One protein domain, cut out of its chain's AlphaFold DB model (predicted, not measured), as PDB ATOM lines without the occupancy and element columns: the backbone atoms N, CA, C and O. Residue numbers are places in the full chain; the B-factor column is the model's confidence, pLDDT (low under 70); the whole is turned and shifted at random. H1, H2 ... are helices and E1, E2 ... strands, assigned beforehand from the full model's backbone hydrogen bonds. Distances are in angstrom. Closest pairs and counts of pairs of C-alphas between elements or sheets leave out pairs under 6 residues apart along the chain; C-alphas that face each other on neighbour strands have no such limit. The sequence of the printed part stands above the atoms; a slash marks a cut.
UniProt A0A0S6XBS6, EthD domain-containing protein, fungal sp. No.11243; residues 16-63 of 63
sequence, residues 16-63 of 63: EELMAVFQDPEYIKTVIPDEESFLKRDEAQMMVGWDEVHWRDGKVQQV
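Overview. This is residues 16 to 63 of the 63 residues of the protein "EthD domain-containing protein" of fungal sp. No.11243 (UniProt A0A0S6XBS6). What is the shape? Helices H1 and H2 make a corner at one end, and a long link, residues 39 to 52, reaches across to a small hairpin of E1 and E2 at the other. What is printed? There are 48 residues with H1, H2, E1 and E2 in that order, of mixed class, the sheet E1 - E2 being antiparallel. The whole is extended, with a radius of gyration of the C-alphas of 16.7 A and spans of 48 by 22 by 14 A.

Arrangement. How do the helices stand? H1, residues 16 to 22, and H2, residues 25 to 38, are close but not clearly touching, the closest C-alphas, of Val 21 and Tyr 27, being 6.9 A apart. They run the same way at a steep tilt of 62 degrees. Are their backbones bonded? O i to N i+4 pairs are within hydrogen-bond range in 2 of 3 in H1 and 7 of 10 in H2. What pairs the strands? In the hairpin of E1, residues 53 to 56, and E2, residues 59 to 62, at 138 degrees, N 61 and O 54 are 2.8 A apart, within hydrogen-bond range. H1 is apart from both strands.

Along the chain. Where does H1 begin? C-alpha 16 is at (12.038, -19.848, -96.077). How long is H2? It measures 19.8 A, H1 10.1 A, E1 9.8 A and E2 9.5 A. Where does E2 end? C-alpha 62 is at (34.953, -22.694, -90.609).

Size, cuts and confidence. How far does it reach? The two C-alphas farthest apart, of Ser 37 and Asp 57, are 48.1 A apart. Is it cut or uncertain? The printed part has no cut; pLDDT is under 70 at residues 52 to 56, 59 and 61 to 63.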
ATOM      1  N   GLU A  16      13.268 -19.858 -95.280       85.12
ATOM      2  CA  GLU A  16      12.038 -19.848 -96.077       85.12
ATOM      3  C   GLU A  16      12.167 -20.757 -97.303       85.12
ATOM      4  O   GLU A  16      11.261 -21.543 -97.565       85.12
ATOM      5  N   GLU A  17      13.309 -20.713 -98.002       84.81
ATOM      6  CA  GLU A  17      13.601 -21.632 -99.109       84.81
ATOM      7  C   GLU A  17      13.636 -23.086 -98.629       84.81
ATOM      8  O   GLU A  17      13.059 -23.961 -99.273       84.81
ATOM      9  N   LEU A  18      14.247 -23.344 -97.468       85.44
ATOM     10  CA  LEU A  18      14.272 -24.686 -96.881       85.44
ATOM     11  C   LEU A  18      12.856 -25.184 -96.551       85.44
ATOM     12  O   LEU A  18      12.509 -26.323 -96.853       85.44
ATOM     13  N   MET A  19      12.019 -24.329 -95.960       84.12
ATOM     14  CA  MET A  19      10.636 -24.668 -95.617       84.12
ATOM     15  C   MET A  19       9.750 -24.849 -96.852       84.12
ATOM     16  O   MET A  19       8.832 -25.668 -96.816       84.12
ATOM     17  N   ALA A  20      10.027 -24.128 -97.940       87.38
ATOM     18  CA  ALA A  20       9.292 -24.265 -99.192       87.38
ATOM     19  C   ALA A  20       9.436 -25.673 -99.792       87.38
ATOM     20  O   ALA A  20       8.450 -26.219-100.278       87.38
ATOM     21  N   VAL A  21      10.615 -26.299 -99.680       84.88
ATOM     22  CA  VAL A  21      10.841 -27.682-100.146       84.88
ATOM     23  C   VAL A  21       9.910 -28.668 -99.440       84.88
ATOM     24  O   VAL A  21       9.315 -29.526-100.084       84.88
ATOM     25  N   PHE A  22       9.713 -28.513 -98.130       82.12
ATOM     26  CA  PHE A  22       8.815 -29.384 -97.365       82.12
ATOM     27  C   PHE A  22       7.329 -29.182 -97.691       82.12
ATOM     28  O   PHE A  22       6.507 -30.029 -97.346       82.12
ATOM     29  N   GLN A  23       6.978 -28.068 -98.334       85.25
ATOM     30  CA  GLN A  23       5.619 -27.777 -98.793       85.25
ATOM     31  C   GLN A  23       5.407 -28.145-100.265       85.25
ATOM     32  O   GLN A  23       4.284 -28.026-100.763       85.25
ATOM     33  N   ASP A  24       6.453 -28.592-100.964       88.38
ATOM     34  CA  ASP A  24       6.360 -28.939-102.373       88.38
ATOM     35  C   ASP A  24       5.445 -30.169-102.569       88.38
ATOM     36  O   ASP A  24       5.622 -31.195-101.898       88.38
ATOM     37  N   PRO A  25       4.457 -30.110-103.483       88.12
ATOM     38  CA  PRO A  25       3.573 -31.238-103.766       88.12
ATOM     39  C   PRO A  25       4.309 -32.525-104.165       88.12
ATOM     40  O   PRO A  25       3.823 -33.621-103.878       88.12
ATOM     41  N   GLU A  26       5.458 -32.419-104.831       88.69
ATOM     42  CA  GLU A  26       6.299 -33.552-105.209       88.69
ATOM     43  C   GLU A  26       6.979 -34.168-103.986       88.69
ATOM     44  O   GLU A  26       6.936 -35.392-103.826       88.69
ATOM     45  N   TYR A  27       7.501 -33.338-103.073       83.62
ATOM     46  CA  TYR A  27       8.046 -33.795-101.792       83.62
ATOM     47  C   TYR A  27       6.977 -34.550-100.995       83.62
ATOM     48  O   TYR A  27       7.194 -35.673-100.541       83.62
ATOM     49  N   ILE A  28       5.774 -33.977-100.901       86.19
ATOM     50  CA  ILE A  28       4.643 -34.582-100.187       86.19
ATOM     51  C   ILE A  28       4.252 -35.933-100.794       86.19
ATOM     52  O   ILE A  28       3.986 -36.890-100.071       86.19
ATOM     53  N   LYS A  29       4.210 -36.024-102.126       88.81
ATOM     54  CA  LYS A  29       3.733 -37.220-102.826       88.81
ATOM     55  C   LYS A  29       4.753 -38.357-102.857       88.81
ATOM     56  O   LYS A  29       4.345 -39.515-102.926       88.81
ATOM     57  N   THR A  30       6.045 -38.042-102.888       87.06
ATOM     58  CA  THR A  30       7.100 -39.034-103.155       87.06
ATOM     59  C   THR A  30       8.004 -39.270-101.959       87.06
ATOM     60  O   THR A  30       8.281 -40.422-101.642       87.06
ATOM     61  N   VAL A  31       8.402 -38.206-101.262       83.88
ATOM     62  CA  VAL A  31       9.374 -38.279-100.171       83.88
ATOM     63  C   VAL A  31       8.696 -38.668 -98.864       83.88
ATOM     64  O   VAL A  31       9.184 -39.565 -98.195       83.88
ATOM     65  N   ILE A  32       7.533 -38.098 -98.517       82.50
ATOM     66  CA  ILE A  32       6.844 -38.447 -97.254       82.50
ATOM     67  C   ILE A  32       6.539 -39.954 -97.135       82.50
ATOM     68  O   ILE A  32       6.856 -40.518 -96.089       82.50
ATOM     69  N   PRO A  33       5.978 -40.635 -98.157       84.38
ATOM     70  CA  PRO A  33       5.685 -42.065 -98.051       84.38
ATOM     71  C   PRO A  33       6.945 -42.939 -97.984       84.38
ATOM     72  O   PRO A  33       6.938 -43.977 -97.326       84.38
ATOM     73  N   ASP A  34       8.021 -42.530 -98.665       83.94
ATOM     74  CA  ASP A  34       9.319 -43.209 -98.602       83.94
ATOM     75  C   ASP A  34       9.949 -43.043 -97.212       83.94
ATOM     76  O   ASP A  34      10.385 -44.013 -96.589       83.94
ATOM     77  N   GLU A  35       9.878 -41.826 -96.671       81.06
ATOM     78  CA  GLU A  35      10.331 -41.499 -95.329       81.06
ATOM     79  C   GLU A  35       9.578 -42.313 -94.269       81.06
ATOM     80  O   GLU A  35      10.218 -42.903 -93.415       81.06
ATOM     81  N   GLU A  36       8.251 -42.447 -94.332       80.75
ATOM     82  CA  GLU A  36       7.502 -43.283 -93.374       80.75
ATOM     83  C   GLU A  36       7.884 -44.773 -93.421       80.75
ATOM     84  O   GLU A  36       7.797 -45.468 -92.407       80.75
ATOM     85  N   SER A  37       8.315 -45.280 -94.582       81.00
ATOM     86  CA  SER A  37       8.748 -46.674 -94.719       81.00
ATOM     87  C   SER A  37      10.196 -46.902 -94.283       81.00
ATOM     88  O   SER A  37      10.530 -48.017 -93.876       81.00
ATOM     89  N   PHE A  38      11.067 -45.903 -94.436       77.62
ATOM     90  CA  PHE A  38      12.507 -46.045 -94.216       77.62
ATOM     91  C   PHE A  38      12.970 -45.470 -92.874       77.62
ATOM     92  O   PHE A  38      13.909 -45.989 -92.269       77.62
ATOM     93  N   LEU A  39      12.318 -44.411 -92.393       76.00
ATOM     94  CA  LEU A  39      12.715 -43.661 -91.211       76.00
ATOM     95  C   LEU A  39      11.540 -43.371 -90.272       76.00
ATOM     96  O   LEU A  39      10.399 -43.145 -90.661       76.00
ATOM     97  N   LYS A  40      11.830 -43.355 -88.971       78.50
ATOM     98  CA  LYS A  40      10.863 -42.923 -87.961       78.50
ATOM     99  C   LYS A  40      10.841 -41.405 -87.910       78.50
ATOM    100  O   LYS A  40      11.557 -40.776 -87.131       78.50
ATOM    101  N   ARG A  41      10.086 -40.812 -88.830       75.06
ATOM    102  CA  ARG A  41      10.046 -39.361 -89.031       75.06
ATOM    103  C   ARG A  41       9.650 -38.591 -87.768       75.06
ATOM    104  O   ARG A  41      10.126 -37.484 -87.553       75.06
ATOM    105  N   ASP A  42       8.787 -39.172 -86.946       78.75
ATOM    106  CA  ASP A  42       8.329 -38.631 -85.667       78.75
ATOM    107  C   ASP A  42       9.425 -38.588 -84.591       78.75
ATOM    108  O   ASP A  42       9.401 -37.719 -83.721       78.75
ATOM    109  N   GLU A  43      10.411 -39.483 -84.673       82.31
ATOM    110  CA  GLU A  43      11.589 -39.503 -83.798       82.31
ATOM    111  C   GLU A  43      12.730 -38.598 -84.324       82.31
ATOM    112  O   GLU A  43      13.739 -38.403 -83.637       82.31
ATOM    113  N   ALA A  44      12.592 -38.011 -85.521       79.69
ATOM    114  CA  ALA A  44      13.622 -37.174 -86.128       79.69
ATOM    115  C   ALA A  44      13.741 -35.803 -85.439       79.69
ATOM    116  O   ALA A  44      12.766 -35.072 -85.264       79.69
ATOM    117  N   GLN A  45      14.971 -35.410 -85.099       82.19
ATOM    118  CA  GLN A  45      15.267 -34.086 -84.551       82.19
ATOM    119  C   GLN A  45      15.822 -33.168 -85.639       82.19
ATOM    120  O   GLN A  45      16.923 -33.380 -86.148       82.19
ATOM    121  N   MET A  46      15.072 -32.116 -85.971       81.69
ATOM    122  CA  MET A  46      15.535 -31.071 -86.882       81.69
ATOM    123  C   MET A  46      16.283 -29.988 -86.100       81.69
ATOM    124  O   MET A  46      15.722 -29.349 -85.211       81.69
ATOM    125  N   MET A  47      17.545 -29.762 -86.459       83.94
ATOM    126  CA  MET A  47      18.354 -28.662 -85.939       83.94
ATOM    127  C   MET A  47      18.604 -27.664 -87.062       83.94
ATOM    128  O   MET A  47      19.103 -28.037 -88.123       83.94
ATOM    129  N   VAL A  48      18.265 -26.400 -86.821       81.75
ATOM    130  CA  VAL A  48      18.535 -25.303 -87.753       81.75
ATOM    131  C   VAL A  48      19.674 -24.473 -87.184       81.75
ATOM    132  O   VAL A  48      19.615 -24.028 -86.040       81.75
ATOM    133  N   GLY A  49      20.710 -24.284 -87.991       81.06
ATOM    134  CA  GLY A  49      21.850 -23.435 -87.682       81.06
ATOM    135  C   GLY A  49      22.260 -22.645 -88.915       81.06
ATOM    136  O   GLY A  49      21.815 -22.931 -90.027       81.06
ATOM    137  N   TRP A  50      23.098 -21.642 -88.706       77.94
ATOM    138  CA  TRP A  50      23.730 -20.875 -89.767       77.94
ATOM    139  C   TRP A  50      25.238 -21.106 -89.687       77.94
ATOM    140  O   TRP A  50      25.820 -20.976 -88.611       77.94
ATOM    141  N   ASP A  51      25.870 -21.426 -90.816       73.06
ATOM    142  CA  ASP A  51      27.326 -21.331 -90.907       73.06
ATOM    143  C   ASP A  51      27.667 -19.919 -91.373       73.06
ATOM    144  O   ASP A  51      27.346 -19.512 -92.491       73.06
ATOM    145  N   GLU A  52      28.351 -19.168 -90.518       68.50
ATOM    146  CA  GLU A  52      29.033 -17.960 -90.955       68.50
ATOM    147  C   GLU A  52      30.405 -18.350 -91.500       68.50
ATOM    148  O   GLU A  52      31.284 -18.813 -90.774       68.50
ATOM    149  N   VAL A  53      30.613 -18.141 -92.799       68.12
ATOM    150  CA  VAL A  53      31.928 -18.333 -93.417       68.12
ATOM    151  C   VAL A  53      32.795 -17.120 -93.090       68.12
ATOM    152  O   VAL A  53      32.622 -16.045 -93.666       68.12
ATOM    153  N   HIS A  54      33.743 -17.274 -92.164       58.53
ATOM    154  CA  HIS A  54      34.676 -16.206 -91.804       58.53
ATOM    155  C   HIS A  54      35.899 -16.281 -92.724       58.53
ATOM    156  O   HIS A  54      36.579 -17.300 -92.797       58.53
ATOM    157  N   TRP A  55      36.205 -15.206 -93.451       63.53
ATOM    158  CA  TRP A  55      37.379 -15.152 -94.328       63.53
ATOM    159  C   TRP A  55      38.540 -14.454 -93.619       63.53
ATOM    160  O   TRP A  55      38.411 -13.305 -93.200       63.53
ATOM    161  N   ARG A  56      39.705 -15.111 -93.534       65.12
ATOM    162  CA  ARG A  56      40.953 -14.487 -93.061       65.12
ATOM    163  C   ARG A  56      42.094 -14.818 -94.015       65.12
ATOM    164  O   ARG A  56      42.338 -15.987 -94.302       65.12
ATOM    165  N   ASP A  57      42.778 -13.789 -94.513       77.06
ATOM    166  CA  ASP A  57      43.932 -13.913 -95.418       77.06
ATOM    167  C   ASP A  57      43.662 -14.806 -96.650       77.06
ATOM    168  O   ASP A  57      44.491 -15.620 -97.057       77.06
ATOM    169  N   GLY A  58      42.462 -14.683 -97.235       76.75
ATOM    170  CA  GLY A  58      42.057 -15.430 -98.432       76.75
ATOM    171  C   GLY A  58      41.734 -16.911 -98.199       76.75
ATOM    172  O   GLY A  58      41.567 -17.651 -99.165       76.75
ATOM    173  N   LYS A  59      41.635 -17.356 -96.940       64.75
ATOM    174  CA  LYS A  59      41.235 -18.721 -96.576       64.75
ATOM    175  C   LYS A  59      39.911 -18.710 -95.816       64.75
ATOM    176  O   LYS A  59      39.697 -17.858 -94.952       64.75
ATOM    177  N   VAL A  60      39.055 -19.681 -96.137       70.44
ATOM    178  CA  VAL A  60      37.826 -19.967 -95.386       70.44
ATOM    179  C   VAL A  60      38.211 -20.490 -94.006       70.44
ATOM    180  O   VAL A  60      38.906 -21.502 -93.902       70.44
ATOM    181  N   GLN A  61      37.769 -19.804 -92.959       59.09
ATOM    182  CA  GLN A  61      37.732 -20.335 -91.606       59.09
ATOM    183  C   GLN A  61      36.308 -20.801 -91.334       59.09
ATOM    184  O   GLN A  61      35.371 -20.005 -91.315       59.09
ATOM    185  N   GLN A  62      36.157 -22.111 -91.179       53.47
ATOM    186  CA  GLN A  62      34.953 -22.694 -90.609       53.47
ATOM    187  C   GLN A  62      35.132 -22.610 -89.089       53.47
ATOM    188  O   GLN A  62      36.134 -23.121 -88.579       53.47
ATOM    189  N   VAL A  63      34.261 -21.858 -88.412       55.56
ATOM    190  CA  VAL A  63      34.291 -21.669 -86.949       55.56
ATOM    191  C   VAL A  63      33.722 -22.901 -86.257       55.56
ATOM    192  O   VAL A  63      32.717 -23.442 -86.769       55.56
TER     193      VAL A  63